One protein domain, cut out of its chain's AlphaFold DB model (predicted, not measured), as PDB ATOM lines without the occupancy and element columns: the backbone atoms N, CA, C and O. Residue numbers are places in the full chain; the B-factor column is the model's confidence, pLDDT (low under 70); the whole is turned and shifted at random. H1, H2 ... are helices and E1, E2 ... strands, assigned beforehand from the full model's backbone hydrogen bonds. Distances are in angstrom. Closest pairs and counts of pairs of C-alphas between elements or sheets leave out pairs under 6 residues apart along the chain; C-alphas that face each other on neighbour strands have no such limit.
ATOM      1  N   LEU A 189     419.087 298.976 535.822       94.75
ATOM      2  CA  LEU A 189     417.735 299.464 535.527       94.75
ATOM      3  C   LEU A 189     417.701 300.833 534.827       94.75
ATOM      4  O   LEU A 189     416.622 301.298 534.452       94.75
ATOM      5  N   GLY A 190     418.859 301.469 534.638       91.94
ATOM      6  CA  GLY A 190     418.975 302.821 534.089       91.94
ATOM      7  C   GLY A 190     419.121 303.897 535.164       91.94
ATOM      8  O   GLY A 190     419.390 303.597 536.328       91.94
ATOM      9  N   ASN A 191     418.953 305.155 534.755       89.88
ATOM     10  CA  ASN A 191     419.133 306.323 535.618       89.88
ATOM     11  C   ASN A 191     418.015 306.452 536.663       89.88
ATOM     12  O   ASN A 191     416.889 305.977 536.458       89.88
ATOM     13  N   ALA A 192     418.351 307.113 537.770       91.69
ATOM     14  CA  ALA A 192     417.395 307.466 538.804       91.69
ATOM     15  C   ALA A 192     416.377 308.495 538.289       91.69
ATOM     16  O   ALA A 192     416.669 309.309 537.417       91.69
ATOM     17  N   THR A 193     415.172 308.413 538.835       93.56
ATOM     18  CA  THR A 193     414.135 309.447 538.808       93.56
ATOM     19  C   THR A 193     413.980 309.993 540.228       93.56
ATOM     20  O   THR A 193     414.488 309.394 541.182       93.56
ATOM     21  N   ASP A 194     413.187 311.047 540.400       91.56
ATOM     22  CA  ASP A 194     412.868 311.608 541.723       91.56
ATOM     23  C   ASP A 194     412.283 310.573 542.703       91.56
ATOM     24  O   ASP A 194     412.403 310.714 543.918       91.56
ATOM     25  N   LYS A 195     411.674 309.498 542.182       92.75
ATOM     26  CA  LYS A 195     411.056 308.420 542.972       92.75
ATOM     27  C   LYS A 195     412.009 307.268 543.281       92.75
ATOM     28  O   LYS A 195     411.767 306.506 544.219       92.75
ATOM     29  N   THR A 196     413.088 307.115 542.510       92.75
ATOM     30  CA  THR A 196     413.977 305.946 542.580       92.75
ATOM     31  C   THR A 196     414.585 305.770 543.969       92.75
ATOM     32  O   THR A 196     414.660 304.645 544.461       92.75
ATOM     33  N   GLY A 197     414.982 306.856 544.638       91.25
ATOM     34  CA  GLY A 197     415.575 306.776 545.975       91.25
ATOM     35  C   GLY A 197     414.631 306.169 547.015       91.25
ATOM     36  O   GLY A 197     415.024 305.264 547.759       91.25
ATOM     37  N   ASP A 198     413.372 306.612 547.040       90.06
ATOM     38  CA  ASP A 198     412.336 306.063 547.921       90.06
ATOM     39  C   ASP A 198     411.959 304.628 547.551       90.06
ATOM     40  O   ASP A 198     411.878 303.758 548.426       90.06
ATOM     41  N   ALA A 199     411.826 304.348 546.256       92.38
ATOM     42  CA  ALA A 199     411.552 303.011 545.747       92.38
ATOM     43  C   ALA A 199     412.629 302.003 546.176       92.38
ATOM     44  O   ALA A 199     412.328 300.913 546.673       92.38
ATOM     45  N   MET A 200     413.900 302.384 546.039       92.06
ATOM     46  CA  MET A 200     415.044 301.553 546.406       92.06
ATOM     47  C   MET A 200     415.133 301.351 547.921       92.06
ATOM     48  O   MET A 200     415.442 300.239 548.350       92.06
ATOM     49  N   ARG A 201     414.790 302.357 548.742       89.38
ATOM     50  CA  ARG A 201     414.652 302.192 550.204       89.38
ATOM     51  C   ARG A 201     413.542 301.207 550.566       89.38
ATOM     52  O   ARG A 201     413.747 300.335 551.414       89.38
ATOM     53  N   ALA A 202     412.386 301.305 549.912       89.19
ATOM     54  CA  ALA A 202     411.264 300.403 550.144       89.19
ATOM     55  C   ALA A 202     411.610 298.950 549.759       89.19
ATOM     56  O   ALA A 202     411.418 298.022 550.553       89.19
ATOM     57  N   LEU A 203     412.212 298.742 548.584       91.25
ATOM     58  CA  LEU A 203     412.700 297.428 548.154       91.25
ATOM     59  C   LEU A 203     413.810 296.900 549.065       91.25
ATOM     60  O   LEU A 203     413.807 295.718 549.414       91.25
ATOM     61  N   GLN A 204     414.733 297.761 549.498       91.06
ATOM     62  CA  GLN A 204     415.779 297.387 550.442       91.06
ATOM     63  C   GLN A 204     415.190 296.899 551.757       91.06
ATOM     64  O   GLN A 204     415.636 295.869 552.270       91.06
ATOM     65  N   TYR A 205     414.161 297.575 552.273       88.31
ATOM     66  CA  TYR A 205     413.444 297.081 553.433       88.31
ATOM     67  C   TYR A 205     412.919 295.676 553.160       88.31
ATOM     68  O   TYR A 205     413.308 294.787 553.909       88.31
ATOM     69  N   LEU A 206     412.147 295.436 552.090       87.81
ATOM     70  CA  LEU A 206     411.570 294.118 551.757       87.81
ATOM     71  C   LEU A 206     412.616 293.009 551.596       87.81
ATOM     72  O   LEU A 206     412.391 291.871 552.018       87.81
ATOM     73  N   ILE A 207     413.770 293.339 551.020       88.75
ATOM     74  CA  ILE A 207     414.781 292.358 550.631       88.75
ATOM     75  C   ILE A 207     415.798 292.090 551.751       88.75
ATOM     76  O   ILE A 207     416.146 290.934 552.015       88.75
ATOM     77  N   GLN A 208     416.259 293.135 552.442       85.69
ATOM     78  CA  GLN A 208     417.428 293.068 553.325       85.69
ATOM     79  C   GLN A 208     417.138 293.251 554.816       85.69
ATOM     80  O   GLN A 208     418.014 292.897 555.611       85.69
ATOM     81  N   ALA A 209     415.976 293.782 555.226       75.62
ATOM     82  CA  ALA A 209     415.739 294.025 556.654       75.62
ATOM     83  C   ALA A 209     415.927 292.738 557.481       75.62
ATOM     84  O   ALA A 209     415.385 291.676 557.162       75.62
ATOM     85  N   ARG A 210     416.771 292.842 558.514       65.50
ATOM     86  CA  ARG A 210     417.249 291.703 559.312       65.50
ATOM     87  C   ARG A 210     416.404 291.430 560.556       65.50
ATOM     88  O   ARG A 210     416.601 290.389 561.171       65.50
ATOM     89  N   THR A 211     415.492 292.327 560.927       56.84
ATOM     90  CA  THR A 211     414.731 292.259 562.182       56.84
ATOM     91  C   THR A 211     413.227 292.276 561.939       56.84
ATOM     92  O   THR A 211     412.735 293.005 561.083       56.84
ATOM     93  N   GLU A 212     412.494 291.513 562.752       54.44
ATOM     94  CA  GLU A 212     411.025 291.564 562.845       54.44
ATOM     95  C   GLU A 212     410.521 292.896 563.433       54.44
ATOM     96  O   GLU A 212     409.351 293.226 563.295       54.44
ATOM     97  N   THR A 213     411.410 293.681 564.058       53.09
ATOM     98  CA  THR A 213     411.105 294.960 564.720       53.09
ATOM     99  C   THR A 213     411.395 296.199 563.873       53.09
ATOM    100  O   THR A 213     411.182 297.309 564.352       53.09
ATOM    101  N   ALA A 214     411.948 296.055 562.663       65.62
ATOM    102  CA  ALA A 214     412.150 297.216 561.800       65.62
ATOM    103  C   ALA A 214     410.790 297.658 561.257       65.62
ATOM    104  O   ALA A 214     410.116 296.877 560.589       65.62
ATOM    105  N   GLU A 215     410.389 298.893 561.540       69.25
ATOM    106  CA  GLU A 215     409.180 299.454 560.948       69.25
ATOM    107  C   GLU A 215     409.388 299.650 559.435       69.25
ATOM    108  O   GLU A 215     410.470 300.073 559.008       69.25
ATOM    109  N   PRO A 216     408.392 299.312 558.594       73.50
ATOM    110  CA  PRO A 216     408.473 299.587 557.169       73.50
ATOM    111  C   PRO A 216     408.675 301.089 556.902       73.50
ATOM    112  O   PRO A 216     408.002 301.896 557.543       73.50
ATOM    113  N   PRO A 217     409.502 301.487 555.911       71.19
ATOM    114  CA  PRO A 217     409.720 302.897 555.563       71.19
ATOM    115  C   PRO A 217     408.428 303.665 555.272       71.19
ATOM    116  O   PRO A 217     408.363 304.873 555.453       71.19
ATOM    117  N   TRP A 218     407.399 302.944 554.835       72.12
ATOM    118  CA  TRP A 218     406.095 303.471 554.473       72.12
ATOM    119  C   TRP A 218     405.057 303.464 555.604       72.12
ATOM    120  O   TRP A 218     403.880 303.701 555.357       72.12
ATOM    121  N   MET A 219     405.445 303.175 556.849       71.31
ATOM    122  CA  MET A 219     404.505 303.143 557.980       71.31
ATOM    123  C   MET A 219     403.900 304.521 558.304       71.31
ATOM    124  O   MET A 219     402.828 304.601 558.902       71.31
ATOM    125  N   HIS A 220     404.562 305.598 557.875       69.31
ATOM    126  CA  HIS A 220     404.114 306.984 558.040       69.31
ATOM    127  C   HIS A 220     403.871 307.693 556.699       69.31
ATOM    128  O   HIS A 220     403.839 308.920 556.647       69.31
ATOM    129  N   THR A 221     403.725 306.924 555.619       67.25
ATOM    130  CA  THR A 221     403.541 307.428 554.254       67.25
ATOM    131  C   THR A 221     402.186 306.974 553.727       67.25
ATOM    132  O   THR A 221     401.759 305.849 553.994       67.25
ATOM    133  N   GLU A 222     401.506 307.828 552.964       65.81
ATOM    134  CA  GLU A 222     400.255 307.449 552.313       65.81
ATOM    135  C   GLU A 222     400.498 306.318 551.310       65.81
ATOM    136  O   GLU A 222     401.446 306.340 550.527       65.81
ATOM    137  N   LEU A 223     399.615 305.316 551.299       65.25
ATOM    138  CA  LEU A 223     399.796 304.116 550.477       65.25
ATOM    139  C   LEU A 223     399.972 304.433 548.986       65.25
ATOM    140  O   LEU A 223     400.717 303.743 548.293       65.25
ATOM    141  N   ILE A 224     399.249 305.440 548.488       64.81
ATOM    142  CA  ILE A 224     399.316 305.824 547.078       64.81
ATOM    143  C   ILE A 224     400.733 306.238 546.677       64.81
ATOM    144  O   ILE A 224     401.173 305.858 545.598       64.81
ATOM    145  N   ASP A 225     401.461 306.897 547.575       75.69
ATOM    146  CA  ASP A 225     402.836 307.326 547.340       75.69
ATOM    147  C   ASP A 225     403.779 306.117 547.342       75.69
ATOM    148  O   ASP A 225     404.692 306.032 546.533       75.69
ATOM    149  N   VAL A 226     403.517 305.125 548.198       77.81
ATOM    150  CA  VAL A 226     404.311 303.885 548.295       77.81
ATOM    151  C   VAL A 226     404.173 303.034 547.039       77.81
ATOM    152  O   VAL A 226     405.158 302.495 546.534       77.81
ATOM    153  N   GLU A 227     402.945 302.890 546.536       83.62
ATOM    154  CA  GLU A 227     402.699 302.207 545.268       83.62
ATOM    155  C   GLU A 227     403.373 302.944 544.119       83.62
ATOM    156  O   GLU A 227     404.046 302.308 543.317       83.62
ATOM    157  N   ASP A 228     403.223 304.266 544.067       84.81
ATOM    158  CA  ASP A 228     403.772 305.105 543.009       84.81
ATOM    159  C   ASP A 228     405.308 305.057 542.961       84.81
ATOM    160  O   ASP A 228     405.885 304.901 541.882       84.81
ATOM    161  N   VAL A 229     405.990 305.082 544.115       89.00
ATOM    162  CA  VAL A 229     407.452 304.911 544.145       89.00
ATOM    163  C   VAL A 229     407.865 303.485 543.785       89.00
ATOM    164  O   VAL A 229     408.783 303.307 542.996       89.00
ATOM    165  N   LEU A 230     407.200 302.438 544.280       90.12
ATOM    166  CA  LEU A 230     407.566 301.061 543.914       90.12
ATOM    167  C   LEU A 230     407.315 300.771 542.428       90.12
ATOM    168  O   LEU A 230     408.098 300.048 541.804       90.12
ATOM    169  N   GLN A 231     406.261 301.358 541.859       91.56
ATOM    170  CA  GLN A 231     405.926 301.248 540.443       91.56
ATOM    171  C   GLN A 231     407.052 301.814 539.563       91.56
ATOM    172  O   GLN A 231     407.359 301.205 538.541       91.56
ATOM    173  N   ASP A 232     407.745 302.881 539.991       93.62
ATOM    174  CA  ASP A 232     408.912 303.443 539.283       93.62
ATOM    175  C   ASP A 232     409.984 302.385 538.980       93.62
ATOM    176  O   ASP A 232     410.575 302.399 537.899       93.62
ATOM    177  N   ILE A 233     410.218 301.439 539.896       94.81
ATOM    178  CA  ILE A 233     411.180 300.348 539.696       94.81
ATOM    179  C   ILE A 233     410.547 299.159 538.972       94.81
ATOM    180  O   ILE A 233     411.162 298.606 538.058       94.81
ATOM    181  N   LEU A 234     409.339 298.746 539.359       92.50
ATOM    182  CA  LEU A 234     408.700 297.550 538.797       92.50
ATOM    183  C   LEU A 234     408.308 297.723 537.319       92.50
ATOM    184  O   LEU A 234     408.321 296.745 536.573       92.50
ATOM    185  N   ASP A 235     408.064 298.956 536.860       92.44
ATOM    186  CA  ASP A 235     407.780 299.253 535.450       92.44
ATOM    187  C   ASP A 235     409.013 299.398 534.562       92.44
ATOM    188  O   ASP A 235     408.865 299.554 533.335       92.44
ATOM    189  N   ARG A 236     410.221 299.333 535.138       93.44
ATOM    190  CA  ARG A 236     411.459 299.489 534.372       93.44
ATOM    191  C   ARG A 236     411.486 298.469 533.229       93.44
ATOM    192  O   ARG A 236     411.197 297.292 533.457       93.44
ATOM    193  N   PRO A 237     411.874 298.873 532.001       92.31
ATOM    194  CA  PRO A 237     411.801 298.004 530.822       92.31
ATOM    195  C   PRO A 237     412.537 296.669 530.973       92.31
ATOM    196  O   PRO A 237     412.197 295.695 530.309       92.31
ATOM    197  N   TRP A 238     413.525 296.612 531.869       93.75
ATOM    198  CA  TRP A 238     414.239 295.391 532.210       93.75
ATOM    199  C   TRP A 238     413.289 294.259 532.632       93.75
ATOM    200  O   TRP A 238     413.327 293.185 532.039       93.75
ATOM    201  N   PHE A 239     412.350 294.520 533.547       92.38
ATOM    202  CA  PHE A 239     411.406 293.512 534.053       92.38
ATOM    203  C   PHE A 239     410.505 292.907 532.967       92.38
ATOM    204  O   PHE A 239     409.990 291.801 533.129       92.38
ATOM    205  N   LYS A 240     410.349 293.614 531.845       91.19
ATOM    206  CA  LYS A 240     409.466 293.240 530.741       91.19
ATOM    207  C   LYS A 240     410.147 292.328 529.725       91.19
ATOM    208  O   LYS A 240     409.444 291.744 528.916       91.19
ATOM    209  N   ARG A 241     411.477 292.179 529.732       91.38
ATOM    210  CA  ARG A 241     412.222 291.407 528.715       91.38
ATOM    211  C   ARG A 241     412.330 289.927 529.073       91.38
ATOM    212  O   ARG A 241     412.610 289.593 530.224       91.38
ATOM    213  N   ILE A 242     412.194 289.040 528.085       91.50
ATOM    214  CA  ILE A 242     412.273 287.589 528.311       91.50
ATOM    215  C   ILE A 242     413.672 287.137 528.755       91.50
ATOM    216  O   ILE A 242     413.789 286.365 529.702       91.50
ATOM    217  N   TRP A 243     414.734 287.692 528.160       91.19
ATOM    218  CA  TRP A 243     416.121 287.344 528.499       91.19
ATOM    219  C   TRP A 243     416.438 287.529 529.982       91.19
ATOM    220  O   TRP A 243     417.083 286.677 530.586       91.19
ATOM    221  N   THR A 244     415.873 288.560 530.610       89.44
ATOM    222  CA  THR A 244     416.113 288.865 532.031       89.44
ATOM    223  C   THR A 244     415.685 287.751 532.979       89.44
ATOM    224  O   THR A 244     416.191 287.670 534.098       89.44
ATOM    225  N   VAL A 245     414.796 286.857 532.528       87.62
ATOM    226  CA  VAL A 245     414.437 285.652 533.272       87.62
ATOM    227  C   VAL A 245     415.680 284.790 533.465       87.62
ATOM    228  O   VAL A 245     416.049 284.525 534.603       87.62
ATOM    229  N   GLN A 246     416.380 284.393 532.404       86.75
ATOM    230  CA  GLN A 246     417.587 283.567 532.525       86.75
ATOM    231  C   GLN A 246     418.694 284.282 533.295       86.75
ATOM    232  O   GLN A 246     419.295 283.710 534.204       86.75
ATOM    233  N   GLU A 247     418.912 285.550 532.959       90.06
ATOM    234  CA  GLU A 247     420.005 286.362 533.491       90.06
ATOM    235  C   GLU A 247     419.900 286.510 535.013       90.06
ATOM    236  O   GLU A 247     420.866 286.288 535.744       90.06
ATOM    237  N   ALA A 248     418.704 286.825 535.517       83.88
ATOM    238  CA  ALA A 248     418.499 286.980 536.946       83.88
ATOM    239  C   ALA A 248     418.304 285.638 537.653       83.88
ATOM    240  O   ALA A 248     418.835 285.456 538.746       83.88
ATOM    241  N   THR A 249     417.570 284.680 537.081       85.31
ATOM    242  CA  THR A 249     417.155 283.473 537.824       85.31
ATOM    243  C   THR A 249     418.293 282.525 538.194       85.31
ATOM    244  O   THR A 249     418.187 281.789 539.179       85.31
ATOM    245  N   LEU A 250     419.398 282.570 537.456       85.62
ATOM    246  CA  LEU A 250     420.561 281.713 537.685       85.62
ATOM    247  C   LEU A 250     421.589 282.330 538.645       85.62
ATOM    248  O   LEU A 250     422.439 281.618 539.191       85.62
ATOM    249  N   ALA A 251     421.471 283.630 538.922       90.25
ATOM    250  CA  ALA A 251     422.411 284.387 539.736       90.25
ATOM    251  C   ALA A 251     422.590 283.800 541.151       90.25
ATOM    252  O   ALA A 251     421.629 283.550 541.881       90.25
ATOM    253  N   ARG A 252     423.845 283.633 541.585       90.62
ATOM    254  CA  ARG A 252     424.187 283.312 542.990       90.62
ATOM    255  C   ARG A 252     424.101 284.535 543.900       90.62
ATOM    256  O   ARG A 252     423.785 284.415 545.084       90.62
ATOM    257  N   HIS A 253     424.369 285.706 543.339       95.50
ATOM    258  CA  HIS A 253     424.250 287.000 543.988       95.50
ATOM    259  C   HIS A 253     423.757 288.001 542.943       95.50
ATOM    260  O   HIS A 253     424.399 288.178 541.909       95.50
ATOM    261  N   THR A 254     422.603 288.616 543.188       96.31
ATOM    262  CA  THR A 254     422.014 289.620 542.298       96.31
ATOM    263  C   THR A 254     422.240 291.001 542.891       96.31
ATOM    264  O   THR A 254     421.979 291.211 544.075       96.31
ATOM    265  N   ILE A 255     422.708 291.943 542.074       96.38
ATOM    266  CA  ILE A 255     422.905 293.346 542.444       96.38
ATOM    267  C   ILE A 255     422.046 294.200 541.519       96.38
ATOM    268  O   ILE A 255     422.369 294.363 540.350       96.38
ATOM    269  N   LEU A 256     420.970 294.763 542.046       95.94
ATOM    270  CA  LEU A 256     420.145 295.760 541.385       95.94
ATOM    271  C   LEU A 256     420.813 297.134 541.476       95.94
ATOM    272  O   LEU A 256     421.206 297.564 542.563       95.94
ATOM    273  N   VAL A 257     420.930 297.820 540.344       96.06
ATOM    274  CA  VAL A 257     421.513 299.159 540.224       96.06
ATOM    275  C   VAL A 257     420.538 300.047 539.460       96.06
ATOM    276  O   VAL A 257     420.131 299.697 538.353       96.06
ATOM    277  N   CYS A 258     420.179 301.191 540.036       95.19
ATOM    278  CA  CYS A 258     419.383 302.223 539.374       95.19
ATOM    279  C   CYS A 258     419.932 303.595 539.778       95.19
ATOM    280  O   CYS A 258     419.886 303.950 540.955       95.19
ATOM    281  N   GLY A 259     420.526 304.313 538.822       91.00
ATOM    282  CA  GLY A 259     421.370 305.472 539.102       91.00
ATOM    283  C   GLY A 259     422.508 305.119 540.066       91.00
ATOM    284  O   GLY A 259     423.249 304.151 539.870       91.00
ATOM    285  N   GLU A 260     422.619 305.895 541.133       90.25
ATOM    286  CA  GLU A 260     423.551 305.729 542.245       90.25
ATOM    287  C   GLU A 260     423.089 304.696 543.285       90.25
ATOM    288  O   GLU A 260     423.885 304.233 544.110       90.25
ATOM    289  N   HIS A 261     421.814 304.298 543.255       94.06
ATOM    290  CA  HIS A 261     421.243 303.386 544.235       94.06
ATOM    291  C   HIS A 261     421.568 301.931 543.909       94.06
ATOM    292  O   HIS A 261     421.479 301.475 542.766       94.06
ATOM    293  N   ARG A 262     421.910 301.167 544.951       94.94
ATOM    294  CA  ARG A 262     422.266 299.751 544.838       94.94
ATOM    295  C   ARG A 262     421.548 298.925 545.892       94.94
ATOM    296  O   ARG A 262     421.510 299.293 547.062       94.94
ATOM    297  N   LEU A 263     421.039 297.774 545.474       94.62
ATOM    298  CA  LEU A 263     420.393 296.788 546.331       94.62
ATOM    299  C   LEU A 263     420.853 295.397 545.911       94.62
ATOM    300  O   LEU A 263     420.925 295.120 544.723       94.62
ATOM    301  N   SER A 264     421.152 294.505 546.849       95.12
ATOM    302  CA  SER A 264     421.558 293.142 546.497       95.12
ATOM    303  C   SER A 264     420.895 292.068 547.343       95.12
ATOM    304  O   SER A 264     420.442 292.315 548.466       95.12
ATOM    305  N   TRP A 265     420.858 290.853 546.804       94.88
ATOM    306  CA  TRP A 265     420.455 289.662 547.536       94.88
ATOM    307  C   TRP A 265     421.201 288.423 547.053       94.88
ATOM    308  O   TRP A 265     421.691 288.349 545.927       94.88
ATOM    309  N   TYR A 266     421.284 287.433 547.938       94.00
ATOM    310  CA  TYR A 266     421.874 286.136 547.634       94.00
ATOM    311  C   TYR A 266     420.805 285.159 547.153       94.00
ATOM    312  O   TYR A 266     419.716 285.086 547.724       94.00
ATOM    313  N   GLY A 267     421.155 284.353 546.155       91.81
ATOM    314  CA  GLY A 267     420.300 283.334 545.548       91.81
ATOM    315  C   GLY A 267     420.196 282.030 546.349       91.81
ATOM    316  O   GLY A 267     419.987 280.979 545.757       91.81
ATOM    317  N   ASN A 268     420.388 282.058 547.673       92.31
ATOM    318  CA  ASN A 268     420.164 280.878 548.519       92.31
ATOM    319  C   ASN A 268     418.687 280.761 548.915       92.31
ATOM    320  O   ASN A 268     417.986 281.768 549.065       92.31
ATOM    321  N   LEU A 269     418.221 279.531 549.134       91.50
ATOM    322  CA  LEU A 269     416.802 279.240 549.312       91.50
ATOM    323  C   LEU A 269     416.177 279.991 550.496       91.50
ATOM    324  O   LEU A 269     415.059 280.495 550.387       91.50
ATOM    325  N   GLN A 270     416.895 280.114 551.615       90.75
ATOM    326  CA  GLN A 270     416.414 280.827 552.803       90.75
ATOM    327  C   GLN A 270     416.195 282.321 552.530       90.75
ATOM    328  O   GLN A 270     415.150 282.871 552.884       90.75
ATOM    329  N   SER A 271     417.164 282.974 551.881       91.56
ATOM    330  CA  SER A 271     417.084 284.401 551.550       91.56
ATOM    331  C   SER A 271     415.916 284.670 550.612       91.56
ATOM    332  O   SER A 271     415.118 285.573 550.857       91.56
ATOM    333  N   LEU A 272     415.763 283.835 549.588       93.69
ATOM    334  CA  LEU A 272     414.712 283.986 548.595       93.69
ATOM    335  C   LEU A 272     413.313 283.697 549.163       93.69
ATOM    336  O   LEU A 272     412.387 284.465 548.910       93.69
ATOM    337  N   ARG A 273     413.164 282.668 550.015       92.38
ATOM    338  CA  ARG A 273     411.918 282.408 550.764       92.38
ATOM    339  C   ARG A 273     411.505 283.618 551.592       92.38
ATOM    340  O   ARG A 273     410.334 283.986 551.581       92.38
ATOM    341  N   ARG A 274     412.459 284.253 552.280       91.25
ATOM    342  CA  ARG A 274     412.200 285.460 553.072       91.25
ATOM    343  C   ARG A 274     411.747 286.625 552.192       91.25
ATOM    344  O   ARG A 274     410.777 287.285 552.544       91.25
ATOM    345  N   ILE A 275     412.411 286.862 551.059       93.00
ATOM    346  CA  ILE A 275     412.034 287.925 550.112       93.00
ATOM    347  C   ILE A 275     410.609 287.694 549.595       93.00
ATOM    348  O   ILE A 275     409.757 288.570 549.734       93.00
ATOM    349  N   ALA A 276     410.324 286.497 549.071       93.12
ATOM    350  CA  ALA A 276     409.006 286.153 548.542       93.12
ATOM    351  C   ALA A 276     407.912 286.252 549.614       93.12
ATOM    352  O   ALA A 276     406.850 286.813 549.349       93.12
ATOM    353  N   PHE A 277     408.178 285.757 550.827       90.75
ATOM    354  CA  PHE A 277     407.262 285.890 551.958       90.75
ATOM    355  C   PHE A 277     406.951 287.359 552.236       90.75
ATOM    356  O   PHE A 277     405.788 287.733 552.266       90.75
ATOM    357  N   ARG A 278     407.967 288.222 552.356       89.00
ATOM    358  CA  ARG A 278     407.765 289.636 552.701       89.00
ATOM    359  C   ARG A 278     407.043 290.422 551.616       89.00
ATOM    360  O   ARG A 278     406.176 291.226 551.955       89.00
ATOM    361  N   ILE A 279     407.344 290.172 550.342       89.88
ATOM    362  CA  ILE A 279     406.606 290.776 549.224       89.88
ATOM    363  C   ILE A 279     405.139 290.338 549.279       89.88
ATOM    364  O   ILE A 279     404.252 291.187 549.314       89.88
ATOM    365  N   LYS A 280     404.868 289.028 549.376       89.94
ATOM    366  CA  LYS A 280     403.496 288.494 549.428       89.94
ATOM    367  C   LYS A 280     402.728 288.991 550.650       89.94
ATOM    368  O   LYS A 280     401.598 289.441 550.501       89.94
ATOM    369  N   SER A 281     403.339 288.969 551.835       85.25
ATOM    370  CA  SER A 281     402.757 289.493 553.076       85.25
ATOM    371  C   SER A 281     402.445 290.982 552.977       85.25
ATOM    372  O   SER A 281     401.405 291.406 553.465       85.25
ATOM    373  N   THR A 282     403.307 291.768 552.324       82.44
ATOM    374  CA  THR A 282     403.058 293.197 552.079       82.44
ATOM    375  C   THR A 282     401.892 293.385 551.112       82.44
ATOM    376  O   THR A 282     400.974 294.136 551.421       82.44
ATOM    377  N   ALA A 283     401.870 292.642 550.003       82.38
ATOM    378  CA  ALA A 283     400.827 292.733 548.982       82.38
ATOM    379  C   ALA A 283     399.421 292.370 549.500       82.38
ATOM    380  O   ALA A 283     398.433 292.922 549.019       82.38
ATOM    381  N   ILE A 284     399.314 291.466 550.484       79.88
ATOM    382  CA  ILE A 284     398.032 291.108 551.124       79.88
ATOM    383  C   ILE A 284     397.759 291.873 552.426       79.88
ATOM    384  O   ILE A 284     396.715 291.662 553.046       79.88
ATOM    385  N   SER A 285     398.696 292.705 552.889       75.44
ATOM    386  CA  SER A 285     398.588 293.366 554.188       75.44
ATOM    387  C   SER A 285     397.390 294.316 554.212       75.44
ATOM    388  O   SER A 285     397.253 295.151 553.312       75.44
ATOM    389  N   PRO A 286     396.559 294.287 555.272       65.00
ATOM    390  CA  PRO A 286     395.503 295.266 555.452       65.00
ATOM    391  C   PRO A 286     396.050 296.690 555.477       65.00
ATOM    392  O   PRO A 286     395.423 297.554 554.897       65.00
ATOM    393  N   TYR A 287     397.243 296.951 556.019       62.41
ATOM    394  CA  TYR A 287     397.862 298.287 555.968       62.41
ATOM    395  C   TYR A 287     398.097 298.779 554.533       62.41
ATOM    396  O   TYR A 287     397.972 299.968 554.261       62.41
ATOM    397  N   PHE A 288     398.318 297.852 553.598       60.16
ATOM    398  CA  PHE A 288     398.432 298.101 552.160       60.16
ATOM    399  C   PHE A 288     397.059 298.249 551.460       60.16
ATOM    400  O   PHE A 288     396.979 298.308 550.240       60.16
ATOM    401  N   SER A 289     395.952 298.286 552.210       53.41
ATOM    402  CA  SER A 289     394.577 298.412 551.681       53.41
ATOM    403  C   SER A 289     393.649 299.318 552.511       53.41
ATOM    404  O   SER A 289     392.701 299.895 551.984       53.41
ATOM    405  N   VAL A 290     393.919 299.470 553.809       47.28
ATOM    406  CA  VAL A 290     393.071 300.129 554.812       47.28
ATOM    407  C   VAL A 290     393.380 301.621 554.897       47.28
ATOM    408  O   VAL A 290     392.454 302.396 555.099       47.28
ATOM    409  N   ALA A 291     394.626 302.047 554.653       50.88
ATOM    410  CA  ALA A 291     394.970 303.472 554.580       50.88
ATOM    411  C   ALA A 291     394.278 304.189 553.401       50.88
ATOM    412  O   ALA A 291     393.982 305.373 553.480       50.88
ATOM    413  N   SER A 292     393.959 303.464 552.323       52.69
ATOM    414  CA  SER A 292     393.438 304.039 551.075       52.69
ATOM    415  C   SER A 292     391.974 303.694 550.772       52.69
ATOM    416  O   SER A 292     391.420 304.189 549.790       52.69
ATOM    417  N   GLY A 293     391.355 302.792 551.544       60.22
ATOM    418  CA  GLY A 293     390.021 302.251 551.252       60.22
ATOM    419  C   GLY A 293     389.926 301.463 549.934       60.22
ATOM    420  O   GLY A 293     388.823 301.120 549.504       60.22
ATOM    421  N   ARG A 294     391.058 301.168 549.275       67.50
ATOM    422  CA  ARG A 294     391.136 300.441 547.999       67.50
ATOM    423  C   ARG A 294     392.189 299.339 548.065       67.50
ATOM    424  O   ARG A 294     393.201 299.460 548.745       67.50
ATOM    425  N   LYS A 295     391.975 298.262 547.306       70.25
ATOM    426  CA  LYS A 295     393.006 297.233 547.112       70.25
ATOM    427  C   LYS A 295     394.182 297.821 546.336       70.25
ATOM    428  O   LYS A 295     393.984 298.657 545.448       70.25
ATOM    429  N   SER A 296     395.381 297.355 546.667       76.75
ATOM    430  CA  SER A 296     396.574 297.712 545.917       76.75
ATOM    431  C   SER A 296     396.489 297.237 544.466       76.75
ATOM    432  O   SER A 296     395.902 296.192 544.177       76.75
ATOM    433  N   LYS A 297     397.035 298.049 543.558       79.94
ATOM    434  CA  LYS A 297     397.113 297.773 542.115       79.94
ATOM    435  C   LYS A 297     398.535 297.461 541.647       79.94
ATOM    436  O   LYS A 297     398.726 297.216 540.461       79.94
ATOM    437  N   LEU A 298     399.503 297.499 542.560       85.69
ATOM    438  CA  LEU A 298     400.911 297.296 542.260       85.69
ATOM    439  C   LEU A 298     401.136 295.882 541.716       85.69
ATOM    440  O   LEU A 298     400.793 294.890 542.367       85.69
ATOM    441  N   ASP A 299     401.719 295.795 540.524       88.44
ATOM    442  CA  ASP A 299     402.009 294.515 539.889       88.44
ATOM    443  C   ASP A 299     403.364 293.963 540.348       88.44
ATOM    444  O   ASP A 299     404.430 294.327 539.856       88.44
ATOM    445  N   TRP A 300     403.312 293.038 541.304       89.62
ATOM    446  CA  TRP A 300     404.493 292.344 541.812       89.62
ATOM    447  C   TRP A 300     404.947 291.169 540.942       89.62
ATOM    448  O   TRP A 300     405.995 290.588 541.237       89.62
ATOM    449  N   SER A 301     404.181 290.789 539.911       88.62
ATOM    450  CA  SER A 301     404.411 289.561 539.134       88.62
ATOM    451  C   SER A 301     405.823 289.503 538.562       88.62
ATOM    452  O   SER A 301     406.516 288.507 538.741       88.62
ATOM    453  N   SER A 302     406.311 290.609 538.001       87.69
ATOM    454  CA  SER A 302     407.625 290.667 537.361       87.69
ATOM    455  C   SER A 302     408.786 290.347 538.307       87.69
ATOM    456  O   SER A 302     409.720 289.638 537.919       87.69
ATOM    457  N   LEU A 303     408.733 290.839 539.552       91.00
ATOM    458  CA  LEU A 303     409.750 290.567 540.571       91.00
ATOM    459  C   LEU A 303     409.534 289.196 541.224       91.00
ATOM    460  O   LEU A 303     410.497 288.454 541.416       91.00
ATOM    461  N   LEU A 304     408.287 288.843 541.550       91.88
ATOM    462  CA  LEU A 304     407.959 287.549 542.149       91.88
ATOM    463  C   LEU A 304     408.300 286.390 541.216       91.88
ATOM    464  O   LEU A 304     408.865 285.408 541.682       91.88
ATOM    465  N   ASP A 305     408.056 286.511 539.914       90.12
ATOM    466  CA  ASP A 305     408.406 285.483 538.939       90.12
ATOM    467  C   ASP A 305     409.914 285.202 538.926       90.12
ATOM    468  O   ASP A 305     410.328 284.041 538.863       90.12
ATOM    469  N   ILE A 306     410.743 286.246 539.054       90.44
ATOM    470  CA  ILE A 306     412.202 286.113 539.154       90.44
ATOM    471  C   ILE A 306     412.580 285.459 540.482       90.44
ATOM    472  O   ILE A 306     413.280 284.448 540.479       90.44
ATOM    473  N   VAL A 307     412.107 285.996 541.612       92.44
ATOM    474  CA  VAL A 307     412.458 285.493 542.951       92.44
ATOM    475  C   VAL A 307     412.011 284.042 543.123       92.44
ATOM    476  O   VAL A 307     412.785 283.209 543.582       92.44
ATOM    477  N   GLU A 308     410.791 283.696 542.723       90.56
ATOM    478  CA  GLU A 308     410.285 282.329 542.818       90.56
ATOM    479  C   GLU A 308     411.024 281.365 541.892       90.56
ATOM    480  O   GLU A 308     411.240 280.206 542.247       90.56
ATOM    481  N   THR A 309     411.436 281.817 540.709       88.50
ATOM    482  CA  THR A 309     412.224 280.975 539.804       88.50
ATOM    483  C   THR A 309     413.649 280.796 540.329       88.50
ATOM    484  O   THR A 309     414.138 279.668 540.333       88.50
ATOM    485  N   GLN A 310     414.263 281.832 540.919       91.00
ATOM    486  CA  GLN A 310     415.504 281.690 541.694       91.00
ATOM    487  C   GLN A 310     415.331 280.688 542.845       91.00
ATOM    488  O   GLN A 310     416.200 279.846 543.050       91.00
ATOM    489  N   MET A 311     414.211 280.732 543.585       89.75
ATOM    490  CA  MET A 311     413.949 279.801 544.698       89.75
ATOM    491  C   MET A 311     413.954 278.355 544.224       89.75
ATOM    492  O   MET A 311     414.528 277.494 544.887       89.75
ATOM    493  N   ARG A 312     413.323 278.089 543.079       86.19
ATOM    494  CA  ARG A 312     413.292 276.756 542.469       86.19
ATOM    495  C   ARG A 312     414.705 276.306 542.096       86.19
ATOM    496  O   ARG A 312     415.121 275.227 542.506       86.19
ATOM    497  N   GLN A 313     415.478 277.161 541.427       85.50
ATOM    498  CA  GLN A 313     416.869 276.849 541.072       85.50
ATOM    499  C   GLN A 313     417.771 276.661 542.304       85.50
ATOM    500  O   GLN A 313     418.700 275.856 542.279       85.50
ATOM    501  N   ALA A 314     417.510 277.376 543.400       88.44
ATOM    502  CA  ALA A 314     418.225 277.208 544.663       88.44
ATOM    503  C   ALA A 314     417.872 275.880 545.350       88.44
ATOM    504  O   ALA A 314     418.768 275.126 545.715       88.44
ATOM    505  N   ALA A 315     416.581 275.553 545.464       87.12
ATOM    506  CA  ALA A 315     416.128 274.281 546.030       87.12
ATOM    507  C   ALA A 315     416.676 273.080 545.247       87.12
ATOM    508  O   ALA A 315     417.064 272.075 545.835       87.12
ATOM    509  N   ARG A 316     416.775 273.209 543.923       81.12
ATOM    510  CA  ARG A 316     417.382 272.193 543.070       81.12
ATOM    511  C   ARG A 316     418.876 272.006 543.329       81.12
ATOM    512  O   ARG A 316     419.337 270.873 543.417       81.12
ATOM    513  N   ARG A 317     419.632 273.095 543.510       82.62
ATOM    514  CA  ARG A 317     421.048 273.029 543.927       82.62
ATOM    515  C   ARG A 317     421.229 272.337 545.283       82.62
ATOM    516  O   ARG A 317     422.282 271.764 545.532       82.62
ATOM    517  N   GLU A 318     420.200 272.361 546.128       86.38
ATOM    518  CA  GLU A 318     420.127 271.633 547.402       86.38
ATOM    519  C   GLU A 318     419.586 270.189 547.254       86.38
ATOM    520  O   GLU A 318     419.363 269.510 548.253       86.38
ATOM    521  N   GLY A 319     419.394 269.694 546.023       82.69
ATOM    522  CA  GLY A 319     418.997 268.314 545.723       82.69
ATOM    523  C   GLY A 319     417.492 268.076 545.563       82.69
ATOM    524  O   GLY A 319     417.076 266.925 545.435       82.69
TER     525      GLY A 319
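AT A GLANCE: This is residues 189 to 319 of the 405 residues of the protein "HET domain-containing protein" of Phaeosphaeria nodorum (strain SN15 / ATCC MYA-4574 / FGSC 10173) (UniProt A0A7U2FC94). H1 packs on the two-strand hairpin of E1 and E2, mainly on E2, and H2 crosses H1 nearly at right angles. The two longest helices, H5 and H7, pack side by side running opposite ways; H5 meets H1 near residues 206 to 207, and H4 packs on H7. The printed part has 131 residues with seven named helices and two named strands, in the order H1, H2, H3, H4, E1, E2, H5, H6, H7; the class is mostly helix and the sheet, E1 - E2, is antiparallel. It is compact, with a radius of gyration of the C-alphas of 14.6 A and spans of 44 by 32 by 23 A.

HOW THE PARTS SIT: H1, residues 196 to 208, and H2, residues 223 to 234, touch about perpendicular, at 88 degrees; their closest C-alphas, of Ala 199 and Val 229, are 4.8 A apart. H3, residues 237 to 240, and H2 meet only through their link. E1, residues 253 to 258, and E2, residues 261 to 266, form a hairpin, antiparallel at 165 degrees, with N 254 and O 265, 2.9 A, and N 256 and O 263, 2.7 A, within hydrogen-bond range. The closest C-alphas of H1 and E2, of Gln 204 and Leu 263, are 6.2 A apart. H5, residues 269 to 283, touches H1 at a steep tilt of 56 degrees, opposite ways, closest at the C-alphas of Ile 207 and Ile 275, 5.2 A. H6, residues 287 to 290, touches no helix. H7, residues 301 to 317, is the hub, touching three helices. H7 and H5 run opposite ways at a shallow tilt of 24 degrees, closest at the C-alphas of Leu 269 and Ala 314, 5.3 A. With residues 306 to 313 alone H7 touches H4, residues 243 to 249, the same way at a steep tilt of 52 degrees, closest at the C-alphas of Thr 249 and Gln 310, 4.6 A. H3 and H7 only just touch, with 3 pairs of C-alphas within 8 A, closest Phe 239 and Ser 302, 5.8 A. H1 and H7 are apart. Every O i to N i+4 pair is within hydrogen-bond range in H1, H4 and H5; H2 has 7 of 8 and H7 12 of 13, and H3 and H6 are too short for such a pair.

IN THESE COORDINATES: H1 begins at C-alpha 196, (413.977, 305.946, 542.580), and is 17.1 A long; H2 is 16.1 A, E1 16.6 A, E2 17.6 A and H5 20.9 A. H7, 23.9 A long, ends at C-alpha 317, (421.048, 273.029, 543.927).

THE WHOLE: The C-alphas of Gly 293 and Gly 319, the two farthest apart, are 45.0 A from each other. The printed part has no cut, and the link from H1 to H2, 14 residues, is long. The pLDDT is under 70 at residues 210 to 215, 220 to 224 and 286 to 294; its mean over the printed part is 84.4.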